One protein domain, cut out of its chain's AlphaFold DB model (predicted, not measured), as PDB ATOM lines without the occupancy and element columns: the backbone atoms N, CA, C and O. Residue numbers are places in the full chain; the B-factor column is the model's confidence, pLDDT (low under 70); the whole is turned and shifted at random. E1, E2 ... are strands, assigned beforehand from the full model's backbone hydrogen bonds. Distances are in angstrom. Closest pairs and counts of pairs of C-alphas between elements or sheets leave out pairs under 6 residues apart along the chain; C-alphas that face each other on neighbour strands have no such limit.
ATOM      1  N   ILE A  26     -41.808  14.855  -5.294       96.00
ATOM      2  CA  ILE A  26     -40.798  14.053  -4.613       96.00
ATOM      3  C   ILE A  26     -40.508  14.710  -3.271       96.00
ATOM      4  O   ILE A  26     -40.064  15.859  -3.200       96.00
ATOM      5  N   LEU A  27     -40.781  13.963  -2.206       96.94
ATOM      6  CA  LEU A  27     -40.342  14.265  -0.851       96.94
ATOM      7  C   LEU A  27     -39.006  13.551  -0.620       96.94
ATOM      8  O   LEU A  27     -38.909  12.355  -0.872       96.94
ATOM      9  N   TYR A  28     -37.980  14.263  -0.165       97.38
ATOM     10  CA  TYR A  28     -36.626  13.718  -0.018       97.38
ATOM     11  C   TYR A  28     -35.865  14.408   1.114       97.38
ATOM     12  O   TYR A  28     -36.260  15.480   1.569       97.38
ATOM     13  N   THR A  29     -34.773  13.804   1.589       97.19
ATOM     14  CA  THR A  29     -33.833  14.480   2.497       97.19
ATOM     15  C   THR A  29     -32.764  15.185   1.670       97.19
ATOM     16  O   THR A  29     -31.924  14.532   1.058       97.19
ATOM     17  N   GLY A  30     -32.806  16.514   1.656       96.44
ATOM     18  CA  GLY A  30     -31.889  17.365   0.905       96.44
ATOM     19  C   GLY A  30     -30.901  18.131   1.789       96.44
ATOM     20  O   GLY A  30     -31.013  18.122   3.016       96.44
ATOM     21  N   GLY A  31     -29.938  18.809   1.166       96.12
ATOM     22  CA  GLY A  31     -28.961  19.701   1.790       96.12
ATOM     23  C   GLY A  31     -29.237  21.187   1.528       96.12
ATOM     24  O   GLY A  31     -29.499  21.610   0.408       96.12
ATOM     25  N   ASN A  32     -29.168  22.023   2.558       96.69
ATOM     26  CA  ASN A  32     -29.149  23.479   2.431       96.69
ATOM     27  C   ASN A  32     -27.714  23.976   2.461       96.69
ATOM     28  O   ASN A  32     -27.070  23.934   3.510       96.69
ATOM     29  N   LEU A  33     -27.228  24.461   1.316       95.94
ATOM     30  CA  LEU A  33     -25.879  25.002   1.221       95.94
ATOM     31  C   LEU A  33     -25.796  26.394   1.826       95.94
ATOM     32  O   LEU A  33     -26.566  27.303   1.497       95.94
ATOM     33  N   GLN A  34     -24.794  26.565   2.670       97.06
ATOM     34  CA  GLN A  34     -24.478  27.823   3.314       97.06
ATOM     35  C   GLN A  34     -22.971  28.057   3.243       97.06
ATOM     36  O   GLN A  34     -22.184  27.121   3.360       97.06
ATOM     37  N   VAL A  35     -22.570  29.311   3.077       96.12
ATOM     38  CA  VAL A  35     -21.197  29.743   3.341       96.12
ATOM     39  C   VAL A  35     -21.093  30.052   4.828       96.12
ATOM     40  O   VAL A  35     -21.956  30.742   5.375       96.12
ATOM     41  N   LEU A  36     -20.061  29.525   5.476       95.25
ATOM     42  CA  LEU A  36     -19.711  29.861   6.848       95.25
ATOM     43  C   LEU A  36     -18.663  30.980   6.815       95.25
ATOM     44  O   LEU A  36     -17.562  30.782   6.299       95.25
ATOM     45  N   ASP A  37     -19.030  32.147   7.340       92.88
ATOM     46  CA  ASP A  37     -18.168  33.324   7.462       92.88
ATOM     47  C   ASP A  37     -18.017  33.674   8.949       92.88
ATOM     48  O   ASP A  37     -18.950  34.162   9.593       92.88
ATOM     49  N   GLY A  38     -16.865  33.319   9.524       90.94
ATOM     50  CA  GLY A  38     -16.701  33.245  10.977       90.94
ATOM     51  C   GLY A  38     -17.649  32.203  11.581       90.94
ATOM     52  O   GLY A  38     -17.597  31.031  11.209       90.94
ATOM     53  N   ASP A  39     -18.529  32.648  12.478       93.94
ATOM     54  CA  ASP A  39     -19.566  31.816  13.107       93.94
ATOM     55  C   ASP A  39     -20.954  31.992  12.458       93.94
ATOM     56  O   ASP A  39     -21.915  31.309  12.828       93.94
ATOM     57  N   GLU A  40     -21.092  32.900  11.485       95.88
ATOM     58  CA  GLU A  40     -22.360  33.156  10.806       95.88
ATOM     59  C   GLU A  40     -22.528  32.251   9.578       95.88
ATOM     60  O   GLU A  40     -21.634  32.089   8.745       95.88
ATOM     61  N   LYS A  41     -23.723  31.669   9.442       96.69
ATOM     62  CA  LYS A  41     -24.116  30.861   8.283       96.69
ATOM     63  C   LYS A  41     -24.940  31.705   7.321       96.69
ATOM     64  O   LYS A  41     -25.984  32.249   7.693       96.69
ATOM     65  N   HIS A  42     -24.522  31.767   6.063       97.00
ATOM     66  CA  HIS A  42     -25.211  32.529   5.026       97.00
ATOM     67  C   HIS A  42     -25.695  31.613   3.899       97.00
ATOM     68  O   HIS A  42     -24.871  30.955   3.265       97.00
ATOM     69  N   PRO A  43     -27.009  31.557   3.604       96.69
ATOM     70  CA  PRO A  43     -27.531  30.682   2.563       96.69
ATOM     71  C   PRO A  43     -27.030  31.111   1.185       96.69
ATOM     72  O   PRO A  43     -27.042  32.302   0.848       96.69
ATOM     73  N   ILE A  44     -26.630  30.122   0.390       96.38
ATOM     74  CA  ILE A  44     -26.283  30.309  -1.015       96.38
ATOM     75  C   ILE A  44     -27.573  30.433  -1.817       96.38
ATOM     76  O   ILE A  44     -28.428  29.554  -1.779       96.38
ATOM     77  N   VAL A  45     -27.710  31.528  -2.559       95.75
ATOM     78  CA  VAL A  45     -28.884  31.786  -3.408       95.75
ATOM     79  C   VAL A  45     -28.583  31.641  -4.896       95.75
ATOM     80  O   VAL A  45     -29.497  31.579  -5.710       95.75
ATOM     81  N   GLY A  46     -27.307  31.575  -5.269       93.81
ATOM     82  CA  GLY A  46     -26.890  31.417  -6.653       93.81
ATOM     83  C   GLY A  46     -25.390  31.217  -6.764       93.81
ATOM     84  O   GLY A  46     -24.632  31.570  -5.860       93.81
ATOM     85  N   VAL A  47     -24.964  30.662  -7.888       96.38
ATOM     86  CA  VAL A  47     -23.557  30.432  -8.201       96.38
ATOM     87  C   VAL A  47     -23.300  30.884  -9.632       96.38
ATOM     88  O   VAL A  47     -24.120  30.686 -10.521       96.38
ATOM     89  N   SER A  48     -22.150  31.505  -9.846       95.31
ATOM     90  CA  SER A  48     -21.577  31.805 -11.157       95.31
ATOM     91  C   SER A  48     -20.177  31.179 -11.233       95.31
ATOM     92  O   SER A  48     -19.641  30.801 -10.191       95.31
ATOM     93  N   PRO A  49     -19.538  31.089 -12.416       93.06
ATOM     94  CA  PRO A  49     -18.273  30.359 -12.574       93.06
ATOM     95  C   PRO A  49     -17.157  30.747 -11.593       93.06
ATOM     96  O   PRO A  49     -16.349  29.900 -11.229       93.06
ATOM     97  N   PHE A  50     -17.137  32.004 -11.136       94.31
ATOM     98  CA  PHE A  50     -16.101  32.534 -10.243       94.31
ATOM     99  C   PHE A  50     -16.638  33.119  -8.931       94.31
ATOM    100  O   PHE A  50     -15.858  33.606  -8.121       94.31
ATOM    101  N   THR A  51     -17.956  33.099  -8.697       96.94
ATOM    102  CA  THR A  51     -18.540  33.696  -7.483       96.94
ATOM    103  C   THR A  51     -19.716  32.892  -6.950       96.94
ATOM    104  O   THR A  51     -20.497  32.343  -7.721       96.94
ATOM    105  N   ILE A  52     -19.894  32.902  -5.635       97.00
ATOM    106  CA  ILE A  52     -21.104  32.450  -4.950       97.00
ATOM    107  C   ILE A  52     -21.885  33.684  -4.512       97.00
ATOM    108  O   ILE A  52     -21.324  34.606  -3.926       97.00
ATOM    109  N   THR A  53     -23.185  33.713  -4.787       97.31
ATOM    110  CA  THR A  53     -24.078  34.744  -4.257       97.31
ATOM    111  C   THR A  53     -24.726  34.230  -2.980       97.31
ATOM    112  O   THR A  53     -25.430  33.217  -3.001       97.31
ATOM    113  N   ILE A  54     -24.518  34.936  -1.874       97.19
ATOM    114  CA  ILE A  54     -25.139  34.649  -0.579       97.19
ATOM    115  C   ILE A  54     -26.170  35.719  -0.219       97.19
ATOM    116  O   ILE A  54     -26.125  36.844  -0.724       97.19
ATOM    117  N   ARG A  55     -27.092  35.387   0.689       96.06
ATOM    118  CA  ARG A  55     -27.998  36.370   1.299       96.06
ATOM    119  C   ARG A  55     -27.531  36.728   2.712       96.06
ATOM    120  O   ARG A  55     -27.737  35.948   3.640       96.06
ATOM    121  N   ARG A  56     -26.984  37.933   2.893       95.81
ATOM    122  CA  ARG A  56     -26.534  38.475   4.187       95.81
ATOM    123  C   ARG A  56     -27.411  39.657   4.593       95.81
ATOM    124  O   ARG A  56     -27.492  40.649   3.873       95.81
ATOM    125  N   LYS A  57     -28.099  39.559   5.739       93.94
ATOM    126  CA  LYS A  57     -28.945  40.641   6.302       93.94
ATOM    127  C   LYS A  57     -29.915  41.258   5.269       93.94
ATOM    128  O   LYS A  57     -30.059  42.472   5.174       93.94
ATOM    129  N   GLY A  58     -30.545  40.405   4.454       93.62
ATOM    130  CA  GLY A  58     -31.505  40.812   3.416       93.62
ATOM    131  C   GLY A  58     -30.893  41.364   2.123       93.62
ATOM    132  O   GLY A  58     -31.639  41.702   1.211       93.62
ATOM    133  N   ARG A  59     -29.561  41.434   2.011       96.44
ATOM    134  CA  ARG A  59     -28.850  41.849   0.795       96.44
ATOM    135  C   ARG A  59     -28.187  40.656   0.119       96.44
ATOM    136  O   ARG A  59     -27.802  39.694   0.783       96.44
ATOM    137  N   PHE A  60     -28.060  40.741  -1.199       96.94
ATOM    138  CA  PHE A  60     -27.302  39.784  -1.994       96.94
ATOM    139  C   PHE A  60     -25.852  40.244  -2.093       96.94
ATOM    140  O   PHE A  60     -25.588  41.384  -2.470       96.94
ATOM    141  N   GLU A  61     -24.926  39.359  -1.752       97.75
ATOM    142  CA  GLU A  61     -23.489  39.618  -1.786       97.75
ATOM    143  C   GLU A  61     -22.803  38.532  -2.609       97.75
ATOM    144  O   GLU A  61     -23.117  37.351  -2.458       97.75
ATOM    145  N   LYS A  62     -21.885  38.931  -3.492       97.56
ATOM    146  CA  LYS A  62     -21.084  38.008  -4.302       97.56
ATOM    147  C   LYS A  62     -19.727  37.809  -3.643       97.56
ATOM    148  O   LYS A  62     -18.978  38.769  -3.488       97.56
ATOM    149  N   ILE A  63     -19.409  36.567  -3.311       96.62
ATOM    150  CA  ILE A  63     -18.121  36.158  -2.755       96.62
ATOM    151  C   ILE A  63     -17.359  35.412  -3.852       96.62
ATOM    152  O   ILE A  63     -17.911  34.464  -4.418       96.62
ATOM    153  N   PRO A  64     -16.126  35.818  -4.191       96.25
ATOM    154  CA  PRO A  64     -15.262  35.041  -5.075       96.25
ATOM    155  C   PRO A  64     -15.094  33.601  -4.572       96.25
ATOM    156  O   PRO A  64     -14.920  33.390  -3.375       96.25
ATOM    157  N   LEU A  65     -15.201  32.611  -5.463       92.50
ATOM    158  CA  LEU A  65     -15.168  31.180  -5.112       92.50
ATOM    159  C   LEU A  65     -13.879  30.784  -4.367       92.50
ATOM    160  O   LEU A  65     -13.939  29.970  -3.454       92.50
ATOM    161  N   ASP A  66     -12.757  31.414  -4.713       89.75
ATOM    162  CA  ASP A  66     -11.430  31.295  -4.084       89.75
ATOM    163  C   ASP A  66     -11.341  31.928  -2.685       89.75
ATOM    164  O   ASP A  66     -10.364  31.732  -1.970       89.75
ATOM    165  N   LYS A  67     -12.352  32.701  -2.275       93.69
ATOM    166  CA  LYS A  67     -12.449  33.308  -0.937       93.69
ATOM    167  C   LYS A  67     -13.495  32.636  -0.054       93.69
ATOM    168  O   LYS A  67     -13.741  33.088   1.065       93.69
ATOM    169  N   VAL A  68     -14.156  31.589  -0.547       92.31
ATOM    170  CA  VAL A  68     -15.161  30.850   0.221       92.31
ATOM    171  C   VAL A  68     -14.434  29.944   1.209       92.31
ATOM    172  O   VAL A  68     -14.041  28.837   0.868       92.31
ATOM    173  N   GLY A  69     -14.277  30.408   2.450       84.69
ATOM    174  CA  GLY A  69     -13.496  29.677   3.451       84.69
ATOM    175  C   GLY A  69     -14.077  28.305   3.799       84.69
ATOM    176  O   GLY A  69     -13.364  27.304   3.810       84.69
ATOM    177  N   ARG A  70     -15.377  28.229   4.113       91.06
ATOM    178  CA  ARG A  70     -16.034  26.971   4.501       91.06
ATOM    179  C   ARG A  70     -17.463  26.907   3.981       91.06
ATOM    180  O   ARG A  70     -18.207  27.882   4.069       91.06
ATOM    181  N   LEU A  71     -17.862  25.733   3.497       94.31
ATOM    182  CA  LEU A  71     -19.259  25.421   3.212       94.31
ATOM    183  C   LEU A  71     -19.865  24.573   4.327       94.31
ATOM    184  O   LEU A  71     -19.242  23.645   4.848       94.31
ATOM    185  N   TRP A  72     -21.113  24.876   4.652       95.19
ATOM    186  CA  TRP A  72     -21.940  24.135   5.587       95.19
ATOM    187  C   TRP A  72     -23.175  23.582   4.874       95.19
ATOM    188  O   TRP A  72     -23.713  24.215   3.964       95.19
ATOM    189  N   ILE A  73     -23.612  22.387   5.281       95.56
ATOM    190  CA  ILE A  73     -24.780  21.710   4.712       95.56
ATOM    191  C   ILE A  73     -25.679  21.250   5.853       95.56
ATOM    192  O   ILE A  73     -25.349  20.297   6.563       95.56
ATOM    193  N   ASP A  74     -26.820  21.914   6.007       95.94
ATOM    194  CA  ASP A  74     -27.892  21.455   6.892       95.94
ATOM    195  C   ASP A  74     -28.789  20.474   6.134       95.94
ATOM    196  O   ASP A  74     -29.203  20.760   5.013       95.94
ATOM    197  N   ARG A  75     -29.078  19.307   6.720       96.00
ATOM    198  CA  ARG A  75     -29.997  18.335   6.113       96.00
ATOM    199  C   ARG A  75     -31.426  18.595   6.575       96.00
ATOM    200  O   ARG A  75     -31.667  18.677   7.776       96.00
ATOM    201  N   GLU A  76     -32.363  18.646   5.637       95.56
ATOM    202  CA  GLU A  76     -33.789  18.808   5.926       95.56
ATOM    203  C   GLU A  76     -34.659  18.016   4.946       95.56
ATOM    204  O   GLU A  76     -34.214  17.631   3.863       95.56
ATOM    205  N   MET A  77     -35.909  17.763   5.331       96.19
ATOM    206  CA  MET A  77     -36.903  17.208   4.418       96.19
ATOM    207  C   MET A  77     -37.375  18.302   3.466       96.19
ATOM    208  O   MET A  77     -37.784  19.373   3.900       96.19
ATOM    209  N   LYS A  78     -37.334  18.019   2.168       95.06
ATOM    210  CA  LYS A  78     -37.725  18.943   1.107       95.06
ATOM    211  C   LYS A  78     -38.744  18.298   0.195       95.06
ATOM    212  O   LYS A  78     -38.710  17.094  -0.046       95.06
ATOM    213  N   LEU A  79     -39.616  19.132  -0.346       94.69
ATOM    214  CA  LEU A  79     -40.609  18.750  -1.332       94.69
ATOM    215  C   LEU A  79     -40.331  19.510  -2.627       94.69
ATOM    216  O   LEU A  79     -40.286  20.743  -2.630       94.69
ATOM    217  N   ASN A  80     -40.164  18.786  -3.728       93.81
ATOM    218  CA  ASN A  80     -39.975  19.382  -5.045       93.81
ATOM    219  C   ASN A  80     -40.844  18.664  -6.085       93.81
ATOM    220  O   ASN A  80     -41.163  17.489  -5.933       93.81
ATOM    221  N   ARG A  81     -41.257  19.386  -7.125       92.69
ATOM    222  CA  ARG A  81     -41.952  18.817  -8.290       92.69
ATOM    223  C   ARG A  81     -40.959  18.416  -9.385       92.69
ATOM    224  O   ARG A  81     -41.169  17.442 -10.095       92.69
ATOM    225  N   GLN A  82     -39.875  19.178  -9.521       93.31
ATOM    226  CA  GLN A  82     -38.813  18.890 -10.478       93.31
ATOM    227  C   GLN A  82     -37.870  17.830  -9.912       93.31
ATOM    228  O   GLN A  82     -37.655  17.765  -8.702       93.31
ATOM    229  N   SER A  83     -37.290  17.028 -10.798       96.31
ATOM    230  CA  SER A  83     -36.229  16.076 -10.473       96.31
ATOM    231  C   SER A  83     -35.325  15.843 -11.669       96.31
ATOM    232  O   SER A  83     -35.740  16.033 -12.813       96.31
ATOM    233  N   ALA A  84     -34.104  15.402 -11.387       97.88
ATOM    234  CA  ALA A  84     -33.146  14.990 -12.397       97.88
ATOM    235  C   ALA A  84     -32.722  13.528 -12.196       97.88
ATOM    236  O   ALA A  84     -32.680  13.008 -11.084       97.88
ATOM    237  N   ALA A  85     -32.386  12.851 -13.282       98.12
ATOM    238  CA  ALA A  85     -31.762  11.543 -13.262       98.12
ATOM    239  C   ALA A  85     -30.252  11.705 -13.421       98.12
ATOM    240  O   ALA A  85     -29.799  12.380 -14.345       98.12
ATOM    241  N   ILE A  86     -29.497  11.070 -12.525       98.31
ATOM    242  CA  ILE A  86     -28.066  10.829 -12.692       98.31
ATOM    243  C   ILE A  86     -27.881   9.384 -13.159       98.31
ATOM    244  O   ILE A  86     -28.377   8.454 -12.511       98.31
ATOM    245  N   SER A  87     -27.157   9.207 -14.260       98.31
ATOM    246  CA  SER A  87     -26.723   7.917 -14.806       98.31
ATOM    247  C   SER A  87     -25.210   7.903 -15.021       98.31
ATOM    248  O   SER A  87     -24.553   8.939 -14.935       98.31
ATOM    249  N   ASN A  88     -24.649   6.714 -15.266       97.62
ATOM    250  CA  ASN A  88     -23.233   6.524 -15.605       97.62
ATOM    251  C   ASN A  88     -22.259   7.205 -14.626       97.62
ATOM    252  O   ASN A  88     -21.228   7.731 -15.036       97.62
ATOM    253  N   LEU A  89     -22.598   7.204 -13.329       98.06
ATOM    254  CA  LEU A  89     -21.752   7.777 -12.288       98.06
ATOM    255  C   LEU A  89     -20.499   6.918 -12.100       98.06
ATOM    256  O   LEU A  89     -20.587   5.772 -11.661       98.06
ATOM    257  N   LEU A  90     -19.340   7.503 -12.377       97.69
ATOM    258  CA  LEU A  90     -18.030   6.902 -12.167       97.69
ATOM    259  C   LEU A  90     -17.166   7.859 -11.348       97.69
ATOM    260  O   LEU A  90     -17.209   9.075 -11.534       97.69
ATOM    261  N   SER A  91     -16.352   7.307 -10.453       96.75
ATOM    262  CA  SER A  91     -15.369   8.066  -9.680       96.75
ATOM    263  C   SER A  91     -14.014   7.379  -9.744       96.75
ATOM    264  O   SER A  91     -13.934   6.167  -9.533       96.75
ATOM    265  N   ARG A  92     -12.947   8.142  -9.978       95.94
ATOM    266  CA  ARG A  92     -11.569   7.642  -9.929       95.94
ATOM    267  C   ARG A  92     -10.624   8.679  -9.335       95.94
ATOM    268  O   ARG A  92     -10.835   9.880  -9.489       95.94
ATOM    269  N   LYS A  93      -9.564   8.213  -8.671       94.75
ATOM    270  CA  LYS A  93      -8.439   9.082  -8.304       94.75
ATOM    271  C   LYS A  93      -7.730   9.538  -9.587       94.75
ATOM    272  O   LYS A  93      -7.638   8.769 -10.543       94.75
ATOM    273  N   ALA A  94      -7.279  10.782  -9.606       92.75
ATOM    274  CA  ALA A  94      -6.672  11.453 -10.747       92.75
ATOM    275  C   ALA A  94      -5.544  12.386 -10.274       92.75
ATOM    276  O   ALA A  94      -5.291  12.500  -9.072       92.75
ATOM    277  N   TYR A  95      -4.879  13.041 -11.222       89.00
ATOM    278  CA  TYR A  95      -3.892  14.082 -10.949       89.00
ATOM    279  C   TYR A  95      -4.491  15.465 -11.189       89.00
ATOM    280  O   TYR A  95      -5.299  15.654 -12.104       89.00
ATOM    281  N   THR A  96      -4.093  16.446 -10.386       86.50
ATOM    282  CA  THR A  96      -4.349  17.849 -10.706       86.50
ATOM    283  C   THR A  96      -3.543  18.220 -11.964       86.50
ATOM    284  O   THR A  96      -2.369  17.853 -12.062       86.50
ATOM    285  N   PRO A  97      -4.119  18.947 -12.946       82.38
ATOM    286  CA  PRO A  97      -3.386  19.344 -14.145       82.38
ATOM    287  C   PRO A  97      -2.132  20.146 -13.776       82.38
ATOM    288  O   PRO A  97      -2.197  21.040 -12.937       82.38
ATOM    289  N   ASP A 170      -3.620  13.243  -6.335       92.75
ATOM    290  CA  ASP A 170      -3.986  14.415  -5.539       92.75
ATOM    291  C   ASP A 170      -5.341  15.005  -5.984       92.75
ATOM    292  O   ASP A 170      -5.753  16.078  -5.535       92.75
ATOM    293  N   ALA A 171      -6.060  14.305  -6.867       95.81
ATOM    294  CA  ALA A 171      -7.369  14.705  -7.353       95.81
ATOM    295  C   ALA A 171      -8.386  13.557  -7.345       95.81
ATOM    296  O   ALA A 171      -8.053  12.374  -7.442       95.81
ATOM    297  N   LEU A 172      -9.662  13.927  -7.265       96.69
ATOM    298  CA  LEU A 172     -10.810  13.063  -7.508       96.69
ATOM    299  C   LEU A 172     -11.504  13.527  -8.788       96.69
ATOM    300  O   LEU A 172     -11.941  14.677  -8.892       96.69
ATOM    301  N   GLU A 173     -11.618  12.625  -9.753       97.50
ATOM    302  CA  GLU A 173     -12.399  12.825 -10.964       97.50
ATOM    303  C   GLU A 173     -13.722  12.072 -10.847       97.50
ATOM    304  O   GLU A 173     -13.751  10.877 -10.542       97.50
ATOM    305  N   VAL A 174     -14.816  12.778 -11.111       98.06
ATOM    306  CA  VAL A 174     -16.168  12.228 -11.125       98.06
ATOM    307  C   VAL A 174     -16.802  12.526 -12.476       98.06
ATOM    308  O   VAL A 174     -16.898  13.688 -12.874       98.06
ATOM    309  N   THR A 175     -17.244  11.488 -13.175       98.31
ATOM    310  CA  THR A 175     -17.991  11.603 -14.431       98.31
ATOM    311  C   THR A 175     -19.397  11.061 -14.251       98.31
ATOM    312  O   THR A 175     -19.617  10.110 -13.503       98.31
ATOM    313  N   LEU A 176     -20.372  11.705 -14.886       98.56
ATOM    314  CA  LEU A 176     -21.775  11.304 -14.839       98.56
ATOM    315  C   LEU A 176     -22.542  11.850 -16.040       98.56
ATOM    316  O   LEU A 176     -22.070  12.738 -16.746       98.56
ATOM    317  N   GLU A 177     -23.759  11.364 -16.224       98.56
ATOM    318  CA  GLU A 177     -24.752  11.948 -17.119       98.56
ATOM    319  C   GLU A 177     -25.929  12.490 -16.319       98.56
ATOM    320  O   GLU A 177     -26.355  11.882 -15.335       98.56
ATOM    321  N   LEU A 178     -26.455  13.634 -16.750       98.25
ATOM    322  CA  LEU A 178     -27.555  14.318 -16.087       98.25
ATOM    323  C   LEU A 178     -28.673  14.629 -17.083       98.25
ATOM    324  O   LEU A 178     -28.429  15.245 -18.117       98.25
ATOM    325  N   ALA A 179     -29.901  14.239 -16.748       98.12
ATOM    326  CA  ALA A 179     -31.104  14.536 -17.530       98.12
ATOM    327  C   ALA A 179     -32.264  14.927 -16.606       98.12
ATOM    328  O   ALA A 179     -32.299  14.535 -15.446       98.12
ATOM    329  N   SER A 180     -33.249  15.669 -17.103       97.12
ATOM    330  CA  SER A 180     -34.441  16.075 -16.351       97.12
ATOM    331  C   SER A 180     -35.689  16.033 -17.231       97.12
ATOM    332  O   SER A 180     -35.642  16.356 -18.416       97.12
ATOM    333  N   ARG A 181     -36.842  15.660 -16.657       93.62
ATOM    334  CA  ARG A 181     -38.127  15.665 -17.386       93.62
ATOM    335  C   ARG A 181     -38.511  17.075 -17.840       93.62
ATOM    336  O   ARG A 181     -39.035  17.242 -18.947       93.62
ATOM    337  N   ASP A 182     -38.249  18.039 -16.962       92.12
ATOM    338  CA  ASP A 182     -38.565  19.456 -17.112       92.12
ATOM    339  C   ASP A 182     -37.266  20.261 -17.278       92.12
ATOM    340  O   ASP A 182     -36.232  19.887 -16.725       92.12
ATOM    341  N   SER A 183     -37.310  21.372 -18.016       94.69
ATOM    342  CA  SER A 183     -36.128  22.225 -18.199       94.69
ATOM    343  C   SER A 183     -35.701  22.869 -16.875       94.69
ATOM    344  O   SER A 183     -36.533  23.429 -16.154       94.69
ATOM    345  N   ILE A 184     -34.407  22.794 -16.561       95.94
ATOM    346  CA  ILE A 184     -33.800  23.422 -15.386       95.94
ATOM    347  C   ILE A 184     -32.878  24.540 -15.868       95.94
ATOM    348  O   ILE A 184     -31.913  24.287 -16.588       95.94
ATOM    349  N   ILE A 185     -33.177  25.767 -15.447       94.88
ATOM    350  CA  ILE A 185     -32.448  26.984 -15.825       94.88
ATOM    351  C   ILE A 185     -31.406  27.309 -14.749       94.88
ATOM    352  O   ILE A 185     -31.652  27.088 -13.560       94.88
ATOM    353  N   ASP A 186     -30.243  27.801 -15.177       95.31
ATOM    354  CA  ASP A 186     -29.079  28.119 -14.339       95.31
ATOM    355  C   ASP A 186     -28.723  27.032 -13.297       95.31
ATOM    356  O   ASP A 186     -28.580  27.338 -12.102       95.31
ATOM    357  N   PRO A 187     -28.625  25.744 -13.693       97.69
ATOM    358  CA  PRO A 187     -28.281  24.700 -12.748       97.69
ATOM    359  C   PRO A 187     -26.802  24.741 -12.362       97.69
ATOM    360  O   PRO A 187     -25.924  25.152 -13.122       97.69
ATOM    361  N   TYR A 188     -26.501  24.238 -11.170       97.94
ATOM    362  CA  TYR A 188     -25.134  23.970 -10.752       97.94
ATOM    363  C   TYR A 188     -25.059  22.719  -9.878       97.94
ATOM    364  O   TYR A 188     -25.954  22.438  -9.077       97.94
ATOM    365  N   LEU A 189     -23.971  21.967 -10.035       97.81
ATOM    366  CA  LEU A 189     -23.653  20.808  -9.208       97.81
ATOM    367  C   LEU A 189     -22.713  21.194  -8.078       97.81
ATOM    368  O   LEU A 189     -21.797  22.000  -8.258       97.81
ATOM    369  N   VAL A 190     -22.909  20.554  -6.931       97.50
ATOM    370  CA  VAL A 190     -21.994  20.599  -5.795       97.50
ATOM    371  C   VAL A 190     -21.584  19.177  -5.447       97.50
ATOM    372  O   VAL A 190     -22.401  18.386  -4.979       97.50
ATOM    373  N   LEU A 191     -20.312  18.868  -5.687       97.50
ATOM    374  CA  LEU A 191     -19.653  17.651  -5.229       97.50
ATOM    375  C   LEU A 191     -19.084  17.909  -3.836       97.50
ATOM    376  O   LEU A 191     -18.334  18.865  -3.639       97.50
ATOM    377  N   VAL A 192     -19.446  17.062  -2.882       96.75
ATOM    378  CA  VAL A 192     -18.966  17.106  -1.500       96.75
ATOM    379  C   VAL A 192     -18.259  15.799  -1.220       96.75
ATOM    380  O   VAL A 192     -18.896  14.754  -1.284       96.75
ATOM    381  N   THR A 193     -16.979  15.867  -0.884       97.50
ATOM    382  CA  THR A 193     -16.124  14.697  -0.688       97.50
ATOM    383  C   THR A 193     -15.601  14.703   0.737       97.50
ATOM    384  O   THR A 193     -14.922  15.651   1.139       97.50
ATOM    385  N   ASP A 194     -15.926  13.656   1.486       96.44
ATOM    386  CA  ASP A 194     -15.323  13.336   2.772       96.44
ATOM    387  C   ASP A 194     -14.130  12.403   2.532       96.44
ATOM    388  O   ASP A 194     -14.240  11.403   1.816       96.44
ATOM    389  N   PHE A 195     -12.973  12.756   3.085       96.75
ATOM    390  CA  PHE A 195     -11.719  12.048   2.846       96.75
ATOM    391  C   PHE A 195     -10.816  12.045   4.082       96.75
ATOM    392  O   PHE A 195     -10.984  12.865   4.991       96.75
ATOM    393  N   ARG A 196      -9.822  11.154   4.087       96.62
ATOM    394  CA  ARG A 196      -8.752  11.094   5.091       96.62
ATOM    395  C   ARG A 196      -7.414  11.447   4.482       96.62
ATOM    396  O   ARG A 196      -7.089  11.023   3.372       96.62
ATOM    397  N   ASP A 197      -6.648  12.204   5.251       95.50
ATOM    398  CA  ASP A 197      -5.245  12.473   4.980       95.50
ATOM    399  C   ASP A 197      -4.398  11.346   5.600       95.50
ATOM    400  O   ASP A 197      -4.539  11.082   6.801       95.50
ATOM    401  N   PRO A 198      -3.523  10.672   4.831       93.94
ATOM    402  CA  PRO A 198      -2.659   9.624   5.370       93.94
ATOM    403  C   PRO A 198      -1.706  10.118   6.470       93.94
ATOM    404  O   PRO A 198      -1.273   9.311   7.293       93.94
ATOM    405  N   ALA A 199      -1.386  11.416   6.527       95.06
ATOM    406  CA  ALA A 199      -0.571  11.990   7.595       95.06
ATOM    407  C   ALA A 199      -1.313  12.056   8.944       95.06
ATOM    408  O   ALA A 199      -0.676  12.066   9.998       95.06
ATOM    409  N   VAL A 200      -2.649  12.089   8.923       96.31
ATOM    410  CA  VAL A 200      -3.518  12.184  10.109       96.31
ATOM    411  C   VAL A 200      -4.773  11.304   9.934       96.31
ATOM    412  O   VAL A 200      -5.893  11.809   9.835       96.31
ATOM    413  N   PRO A 201      -4.614   9.965   9.922       91.31
ATOM    414  CA  PRO A 201      -5.645   9.021   9.474       91.31
ATOM    415  C   PRO A 201      -6.899   8.962  10.361       91.31
ATOM    416  O   PRO A 201      -7.938   8.472   9.922       91.31
ATOM    417  N   ASP A 202      -6.825   9.461  11.596       95.12
ATOM    418  CA  ASP A 202      -7.961   9.510  12.527       95.12
ATOM    419  C   ASP A 202      -8.869  10.735  12.308       95.12
ATOM    420  O   ASP A 202      -9.892  10.886  12.985       95.12
ATOM    421  N   GLN A 203      -8.515  11.623  11.372       94.75
ATOM    422  CA  GLN A 203      -9.268  12.833  11.072       94.75
ATOM    423  C   GLN A 203      -9.959  12.773   9.706       94.75
ATOM    424  O   GLN A 203      -9.368  12.408   8.693       94.75
ATOM    425  N   PHE A 204     -11.219  13.214   9.687       93.44
ATOM    426  CA  PHE A 204     -12.005  13.381   8.470       93.44
ATOM    427  C   PHE A 204     -11.955  14.830   7.999       93.44
ATOM    428  O   PHE A 204     -12.232  15.766   8.758       93.44
ATOM    429  N   PHE A 205     -11.680  14.997   6.717       94.44
ATOM    430  CA  PHE A 205     -11.684  16.267   6.018       94.44
ATOM    431  C   PHE A 205     -12.835  16.288   5.027       94.44
ATOM    432  O   PHE A 205     -13.249  15.254   4.511       94.44
ATOM    433  N   ARG A 206     -13.356  17.483   4.754       94.38
ATOM    434  CA  ARG A 206     -14.417  17.684   3.769       94.38
ATOM    435  C   ARG A 206     -13.972  18.713   2.752       94.38
ATOM    436  O   ARG A 206     -13.612  19.826   3.126       94.38
ATOM    437  N   LYS A 207     -14.074  18.368   1.471       94.00
ATOM    438  CA  LYS A 207     -13.810  19.278   0.355       94.00
ATOM    439  C   LYS A 207     -15.041  19.411  -0.523       94.00
ATOM    440  O   LYS A 207     -15.791  18.454  -0.708       94.00
ATOM    441  N   PHE A 208     -15.245  20.592  -1.095       94.62
ATOM    442  CA  PHE A 208     -16.338  20.847  -2.028       94.62
ATOM    443  C   PHE A 208     -15.812  21.262  -3.401       94.62
ATOM    444  O   PHE A 208     -14.721  21.817  -3.527       94.62
ATOM    445  N   ARG A 209     -16.581  20.970  -4.445       95.06
ATOM    446  CA  ARG A 209     -16.362  21.467  -5.801       95.06
ATOM    447  C   ARG A 209     -17.703  21.876  -6.369       95.06
ATOM    448  O   ARG A 209     -18.650  21.097  -6.350       95.06
ATOM    449  N   VAL A 210     -17.769  23.100  -6.875       95.62
ATOM    450  CA  VAL A 210     -18.974  23.631  -7.506       95.62
ATOM    451  C   VAL A 210     -18.745  23.748  -9.006       95.62
ATOM    452  O   VAL A 210     -17.689  24.205  -9.441       95.62
ATOM    453  N   ARG A 211     -19.735  23.335  -9.797       96.31
ATOM    454  CA  ARG A 211     -19.719  23.439 -11.256       96.31
ATOM    455  C   ARG A 211     -21.031  24.035 -11.733       96.31
ATOM    456  O   ARG A 211     -22.074  23.404 -11.603       96.31
ATOM    457  N   VAL A 212     -20.961  25.238 -12.296       97.19
ATOM    458  CA  VAL A 212     -22.076  25.813 -13.057       97.19
ATOM    459  C   VAL A 212     -22.254  25.007 -14.336       97.19
ATOM    460  O   VAL A 212     -21.264  24.613 -14.961       97.19
ATOM    461  N   LEU A 213     -23.505  24.737 -14.677       97.12
ATOM    462  CA  LEU A 213     -23.904  23.992 -15.856       97.12
ATOM    463  C   LEU A 213     -24.717  24.891 -16.782       97.12
ATOM    464  O   LEU A 213     -25.337  25.861 -16.345       97.12
ATOM    465  N   ASP A 214     -24.751  24.511 -18.052       95.62
ATOM    466  CA  ASP A 214     -25.784  24.988 -18.961       95.62
ATOM    467  C   ASP A 214     -27.134  24.349 -18.597       95.62
ATOM    468  O   ASP A 214     -27.206  23.416 -17.790       95.62
ATOM    469  N   GLY A 215     -28.225  24.861 -19.171       94.81
ATOM    470  CA  GLY A 215     -29.569  24.359 -18.884       94.81
ATOM    471  C   GLY A 215     -29.685  22.840 -19.065       94.81
ATOM    472  O   GLY A 215     -29.196  22.282 -20.046       94.81
ATOM    473  N   ILE A 216     -30.355  22.169 -18.127       97.44
ATOM    474  CA  ILE A 216     -30.579  20.716 -18.187       97.44
ATOM    475  C   ILE A 216     -31.957  20.461 -18.785       97.44
ATOM    476  O   ILE A 216     -32.939  21.095 -18.394       97.44
ATOM    477  N   SER A 217     -32.040  19.502 -19.703       96.94
ATOM    478  CA  SER A 217     -33.281  19.106 -20.364       96.94
ATOM    479  C   SER A 217     -33.455  17.583 -20.346       96.94
ATOM    480  O   SER A 217     -32.789  16.885 -19.582       96.94
ATOM    481  N   ARG A 218     -34.361  17.061 -21.180       97.38
ATOM    482  CA  ARG A 218     -34.583  15.615 -21.335       97.38
ATOM    483  C   ARG A 218     -33.411  14.900 -21.994       97.38
ATOM    484  O   ARG A 218     -33.274  13.695 -21.805       97.38
ATOM    485  N   GLU A 219     -32.621  15.617 -22.784       97.81
ATOM    486  CA  GLU A 219     -31.418  15.074 -23.402       97.81
ATOM    487  C   GLU A 219     -30.304  14.968 -22.347       97.81
ATOM    488  O   GLU A 219     -29.993  15.980 -21.708       97.81
ATOM    489  N   PRO A 220     -29.730  13.769 -22.119       98.06
ATOM    490  CA  PRO A 220     -28.652  13.597 -21.154       98.06
ATOM    491  C   PRO A 220     -27.409  14.403 -21.527       98.06
ATOM    492  O   PRO A 220     -26.924  14.339 -22.655       98.06
ATOM    493  N   VAL A 221     -26.858  15.117 -20.549       98.00
ATOM    494  CA  VAL A 221     -25.611  15.873 -20.689       98.00
ATOM    495  C   VAL A 221     -24.516  15.171 -19.894       98.00
ATOM    496  O   VAL A 221     -24.679  14.924 -18.699       98.00
ATOM    497  N   SER A 222     -23.397  14.861 -20.554       98.00
ATOM    498  CA  SER A 222     -22.213  14.303 -19.896       98.00
ATOM    499  C   SER A 222     -21.461  15.396 -19.139       98.00
ATOM    500  O   SER A 222     -21.179  16.468 -19.677       98.00
ATOM    501  N   ILE A 223     -21.150  15.131 -17.875       97.81
ATOM    502  CA  ILE A 223     -20.513  16.073 -16.965       97.81
ATOM    503  C   ILE A 223     -19.276  15.414 -16.368       97.81
ATOM    504  O   ILE A 223     -19.334  14.302 -15.848       97.81
ATOM    505  N   GLN A 224     -18.169  16.152 -16.388       97.50
ATOM    506  CA  GLN A 224     -16.913  15.782 -15.749       97.50
ATOM    507  C   GLN A 224     -16.563  16.825 -14.685       97.50
ATOM    508  O   GLN A 224     -16.518  18.032 -14.946       97.50
ATOM    509  N   LEU A 225     -16.323  16.353 -13.468       96.44
ATOM    510  CA  LEU A 225     -15.928  17.142 -12.313       96.44
ATOM    511  C   LEU A 225     -14.538  16.687 -11.888       96.44
ATOM    512  O   LEU A 225     -14.363  15.550 -11.466       96.44
ATOM    513  N   LEU A 226     -13.561  17.588 -11.959       96.31
ATOM    514  CA  LEU A 226     -12.246  17.375 -11.367       96.31
ATOM    515  C   LEU A 226     -12.128  18.219 -10.097       96.31
ATOM    516  O   LEU A 226     -12.286  19.446 -10.135       96.31
ATOM    517  N   GLN A 227     -11.887  17.552  -8.975       95.94
ATOM    518  CA  GLN A 227     -11.628  18.160  -7.677       95.94
ATOM    519  C   GLN A 227     -10.177  17.849  -7.298       95.94
ATOM    520  O   GLN A 227      -9.872  16.718  -6.950       95.94
ATOM    521  N   GLY A 228      -9.282  18.829  -7.417       94.62
ATOM    522  CA  GLY A 228      -7.859  18.683  -7.075       94.62
ATOM    523  C   GLY A 228      -7.514  19.164  -5.665       94.62
ATOM    524  O   GLY A 228      -8.389  19.620  -4.918       94.62
ATOM    525  N   GLY A 229      -6.227  19.112  -5.324       92.44
ATOM    526  CA  GLY A 229      -5.667  19.597  -4.058       92.44
ATOM    527  C   GLY A 229      -6.016  18.721  -2.854       92.44
ATOM    528  O   GLY A 229      -6.305  19.245  -1.777       92.44
ATOM    529  N   PHE A 230      -6.129  17.413  -3.052       95.50
ATOM    530  CA  PHE A 230      -6.099  16.447  -1.962       95.50
ATOM    531  C   PHE A 230      -4.640  16.152  -1.582       95.50
ATOM    532  O   PHE A 230      -3.776  16.197  -2.457       95.50
ATOM    533  N   PRO A 231      -4.341  15.825  -0.314       94.56
ATOM    534  CA  PRO A 231      -3.013  15.346   0.047       94.56
ATOM    535  C   PRO A 231      -2.698  14.054  -0.716       94.56
ATOM    536  O   PRO A 231      -3.578  13.225  -0.963       94.56
ATOM    537  N   VAL A 232      -1.432  13.873  -1.087       92.00
ATOM    538  CA  VAL A 232      -0.994  12.678  -1.817       92.00
ATOM    539  C   VAL A 232      -1.329  11.421  -1.015       92.00
ATOM    540  O   VAL A 232      -1.013  11.324   0.168       92.00
ATOM    541  N   GLY A 233      -1.959  10.449  -1.675       89.81
ATOM    542  CA  GLY A 233      -2.363   9.196  -1.038       89.81
ATOM    543  C   GLY A 233      -3.663   9.285  -0.234       89.81
ATOM    544  O   GLY A 233      -3.984   8.327   0.465       89.81
ATOM    545  N   PHE A 234      -4.428  10.379  -0.348       95.50
ATOM    546  CA  PHE A 234      -5.738  10.516   0.296       95.50
ATOM    547  C   PHE A 234      -6.657   9.316   0.045       95.50
ATOM    548  O   PHE A 234      -6.650   8.694  -1.027       95.50
ATOM    549  N   GLU A 235      -7.515   9.029   1.017       95.19
ATOM    550  CA  GLU A 235      -8.578   8.032   0.895       95.19
ATOM    551  C   GLU A 235      -9.938   8.722   0.906       95.19
ATOM    552  O   GLU A 235     -10.222   9.520   1.794       95.19
ATOM    553  N   VAL A 236     -10.781   8.427  -0.086       96.38
ATOM    554  CA  VAL A 236     -12.167   8.913  -0.117       96.38
ATOM    555  C   VAL A 236     -13.013   7.986   0.740       96.38
ATOM    556  O   VAL A 236     -13.088   6.793   0.453       96.38
ATOM    557  N   ASP A 237     -13.669   8.539   1.754       96.19
ATOM    558  CA  ASP A 237     -14.639   7.805   2.565       96.19
ATOM    559  C   ASP A 237     -16.015   7.801   1.894       96.19
ATOM    560  O   ASP A 237     -16.645   6.758   1.737       96.19
ATOM    561  N   GLU A 238     -16.485   8.984   1.497       96.38
ATOM    562  CA  GLU A 238     -17.805   9.186   0.906       96.38
ATOM    563  C   GLU A 238     -17.772  10.419   0.001       96.38
ATOM    564  O   GLU A 238     -17.113  11.413   0.307       96.38
ATOM    565  N   PHE A 239     -18.531  10.403  -1.091       97.12
ATOM    566  CA  PHE A 239     -18.847  11.628  -1.812       97.12
ATOM    567  C   PHE A 239     -20.338  11.707  -2.124       97.12
ATOM    568  O   PHE A 239     -21.009  10.702  -2.336       97.12
ATOM    569  N   ASN A 240     -20.857  12.928  -2.146       97.12
ATOM    570  CA  ASN A 240     -22.250  13.233  -2.431       97.12
ATOM    571  C   ASN A 240     -22.320  14.274  -3.548       97.12
ATOM    572  O   ASN A 240     -21.551  15.238  -3.554       97.12
ATOM    573  N   ILE A 241     -23.270  14.099  -4.463       97.94
ATOM    574  CA  ILE A 241     -23.540  15.044  -5.545       97.94
ATOM    575  C   ILE A 241     -24.914  15.656  -5.315       97.94
ATOM    576  O   ILE A 241     -25.914  14.950  -5.206       97.94
ATOM    577  N   TYR A 242     -24.955  16.980  -5.288       98.06
ATOM    578  CA  TYR A 242     -26.182  17.743  -5.138       98.06
ATOM    579  C   TYR A 242     -26.393  18.631  -6.363       98.06
ATOM    580  O   TYR A 242     -25.450  19.277  -6.826       98.06
ATOM    581  N   LEU A 243     -27.626  18.696  -6.863       98.31
ATOM    582  CA  LEU A 243     -28.028  19.586  -7.950       98.31
ATOM    583  C   LEU A 243     -28.848  20.745  -7.390       98.31
ATOM    584  O   LEU A 243     -29.787  20.529  -6.630       98.31
ATOM    585  N   TYR A 244     -28.526  21.969  -7.793       98.12
ATOM    586  CA  TYR A 244     -29.256  23.167  -7.392       98.12
ATOM    587  C   TYR A 244     -29.624  24.025  -8.599       98.12
ATOM    588  O   TYR A 244     -28.931  24.023  -9.612       98.12
ATOM    589  N   SER A 245     -30.686  24.812  -8.448       96.19
ATOM    590  CA  SER A 245     -31.055  25.926  -9.324       96.19
ATOM    591  C   SER A 245     -31.632  27.048  -8.462       96.19
ATOM    592  O   SER A 245     -32.435  26.804  -7.558       96.19
ATOM    593  N   GLY A 246     -31.163  28.284  -8.662       92.19
ATOM    594  CA  GLY A 246     -31.626  29.447  -7.886       92.19
ATOM    595  C   GLY A 246     -31.503  29.288  -6.361       92.19
ATOM    596  O   GLY A 246     -32.384  29.720  -5.618       92.19
ATOM    597  N   GLY A 247     -30.466  28.584  -5.888       93.88
ATOM    598  CA  GLY A 247     -30.253  28.316  -4.456       93.88
ATOM    599  C   GLY A 247     -31.161  27.238  -3.860       93.88
ATOM    600  O   GLY A 247     -31.084  26.964  -2.665       93.88
ATOM    601  N   ARG A 248     -32.020  26.609  -4.668       95.50
ATOM    602  CA  ARG A 248     -32.892  25.509  -4.247       95.50
ATOM    603  C   ARG A 248     -32.369  24.211  -4.823       95.50
ATOM    604  O   ARG A 248     -32.005  24.136  -5.991       95.50
ATOM    605  N   GLU A 249     -32.328  23.195  -3.985       97.50
ATOM    606  CA  GLU A 249     -31.915  21.866  -4.408       97.50
ATOM    607  C   GLU A 249     -33.001  21.219  -5.268       97.50
ATOM    608  O   GLU A 249     -34.197  21.352  -4.991       97.50
ATOM    609  N   ILE A 250     -32.571  20.489  -6.287       97.75
ATOM    610  CA  ILE A 250     -33.416  19.655  -7.129       97.75
ATOM    611  C   ILE A 250     -33.056  18.202  -6.810       97.75
ATOM    612  O   ILE A 250     -31.880  17.845  -6.917       97.75
ATOM    613  N   PRO A 251     -34.027  17.365  -6.400       97.81
ATOM    614  CA  PRO A 251     -33.746  15.974  -6.091       97.81
ATOM    615  C   PRO A 251     -33.221  15.251  -7.328       97.81
ATOM    616  O   PRO A 251     -33.702  15.458  -8.447       97.81
ATOM    617  N   THR A 252     -32.241  14.383  -7.104       98.06
ATOM    618  CA  THR A 252     -31.685  13.509  -8.135       98.06
ATOM    619  C   THR A 252     -31.975  12.052  -7.803       98.06
ATOM    620  O   THR A 252     -32.330  11.745  -6.670       98.06
ATOM    621  N   THR A 253     -31.756  11.115  -8.726       97.31
ATOM    622  CA  THR A 253     -31.813   9.667  -8.425       97.31
ATOM    623  C   THR A 253     -30.878   9.227  -7.289       97.31
ATOM    624  O   THR A 253     -31.086   8.153  -6.733       97.31
ATOM    625  N   LEU A 254     -29.898  10.055  -6.907       96.81
ATOM    626  CA  LEU A 254     -28.984   9.814  -5.786       96.81
ATOM    627  C   LEU A 254     -29.435  10.460  -4.466       96.81
ATOM    628  O   LEU A 254     -28.789  10.256  -3.445       96.81
ATOM    629  N   SER A 255     -30.511  11.254  -4.456       96.50
ATOM    630  CA  SER A 255     -30.990  11.900  -3.231       96.50
ATOM    631  C   SER A 255     -31.496  10.876  -2.208       96.50
ATOM    632  O   SER A 255     -32.211   9.928  -2.542       96.50
ATOM    633  N   ASP A 256     -31.182  11.114  -0.936       94.69
ATOM    634  CA  ASP A 256     -31.558  10.235   0.167       94.69
ATOM    635  C   ASP A 256     -33.076  10.244   0.426       94.69
ATOM    636  O   ASP A 256     -33.729  11.294   0.439       94.69
ATOM    637  N   LYS A 257     -33.629   9.064   0.747       95.25
ATOM    638  CA  LYS A 257     -35.001   8.878   1.270       95.25
ATOM    639  C   LYS A 257     -36.101   9.495   0.393       95.25
ATOM    640  O   LYS A 257     -37.019  10.138   0.901       95.25
ATOM    641  N   GLN A 258     -36.014   9.287  -0.916       96.06
ATOM    642  CA  GLN A 258     -37.017   9.771  -1.859       96.06
ATOM    643  C   GLN A 258     -38.339   9.009  -1.753       96.06
ATOM    644  O   GLN A 258     -38.373   7.778  -1.743       96.06
ATOM    645  N   VAL A 259     -39.438   9.755  -1.742       96.94
ATOM    646  CA  VAL A 259     -40.803   9.238  -1.794       96.94
ATOM    647  C   VAL A 259     -41.578  10.030  -2.838       96.94
ATOM    648  O   VAL A 259     -41.737  11.246  -2.718       96.94
ATOM    649  N   ALA A 260     -42.073   9.335  -3.860       95.94
ATOM    650  CA  ALA A 260     -42.943   9.925  -4.867       95.94
ATOM    651  C   ALA A 260     -44.369  10.090  -4.312       95.94
ATOM    652  O   ALA A 260     -45.000   9.113  -3.882       95.94
ATOM    653  N   LEU A 261     -44.867  11.321  -4.365       95.31
ATOM    654  CA  LEU A 261     -46.152  11.767  -3.845       95.31
ATOM    655  C   LEU A 261     -47.042  12.288  -4.976       95.31
ATOM    656  O   LEU A 261     -46.597  12.934  -5.928       95.31
TER     657      LEU A 261
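What this domain is: This is residues 26 to 97 and 170 to 261 of the 365 residues of an uncharacterized protein of Verrucomicrobia bacterium (UniProt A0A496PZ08). A sandwich of two strongly twisted sheets, E9-E8-E11-E12 and E6-E7-E10, has a larger, branched sheet, E1 to E5 with E13, beside it. The larger sheet meets the sandwich with E1, E2 and E5, while its E3-E4 hairpin lies apart from all seven sandwich strands. Of 164 printed residues, 111 are in thirteen strands, E1 to E13 along the chain, with no named helix: all strand, and neighbours in each sheet antiparallel. The whole is compact, with a radius of gyration of the C-alphas of 16.0 A and spans of 46 by 41 by 29 A.

Where its parts are: Find C-alpha 26 at (-40.798, 14.053, -4.613); from there E1, residues 26 to 37, runs 32.1 A to C-alpha 37 at (-18.168, 33.324, 7.462). Its sheet also holds E2, 40 to 48, E3, 51 to 56, E4, 59 to 64, E5, 70 to 80 and 26.9 A long, and E13, 256 to 261, which ends at C-alpha 261 at (-46.152, 11.767, -3.845). Look next for E9, 204 to 212, E8, 187 to 196 and 29.7 A long, E11, 235 to 245 and 30.5 A, and E12, 248 to 250. The third sheet has E6, 84 to 94, E7, 171 to 180 and 28.6 A, and E10, 221 to 227.

How they stand to each other: Start at E1: E5 lies on one side of it, with N 30 and O 76 2.8 A apart; E2, with N 35 and O 42 at 2.8 A, and E13, with N 27 and O 259 at 2.9 A, lie on the other side. E1 to E4 form a meander, each strand the antiparallel neighbour of the one before; E2 bends by 68 degrees at residue 45. Toward the sandwich, the closest C-alphas of E1 and E12 are those of Gly 30 and Glu 249, 7.0 A apart, and of E2 and E9 those of Ser 48 and Val 212, 6.3 A. There E8 is an inner strand, with N 190 and O 242 of E11 2.8 A apart. In the sandwich, two sheets face to face, the strands of one stand at 38 degrees to those of the other. The closest C-alphas of E9 and E10 are those of Arg 209 and Gln 227, 6.1 A apart.

The domain as a whole: The two C-alphas farthest apart, those of Ala 199 and Leu 261, are 47.0 A apart. Residues 98 to 169 are not printed, and C-alphas 97 and 170 are 9.9 A apart across the cut. Of the links printed whole, none is long. The mean pLDDT of the printed part is 95.6, and no printed residue is under 70.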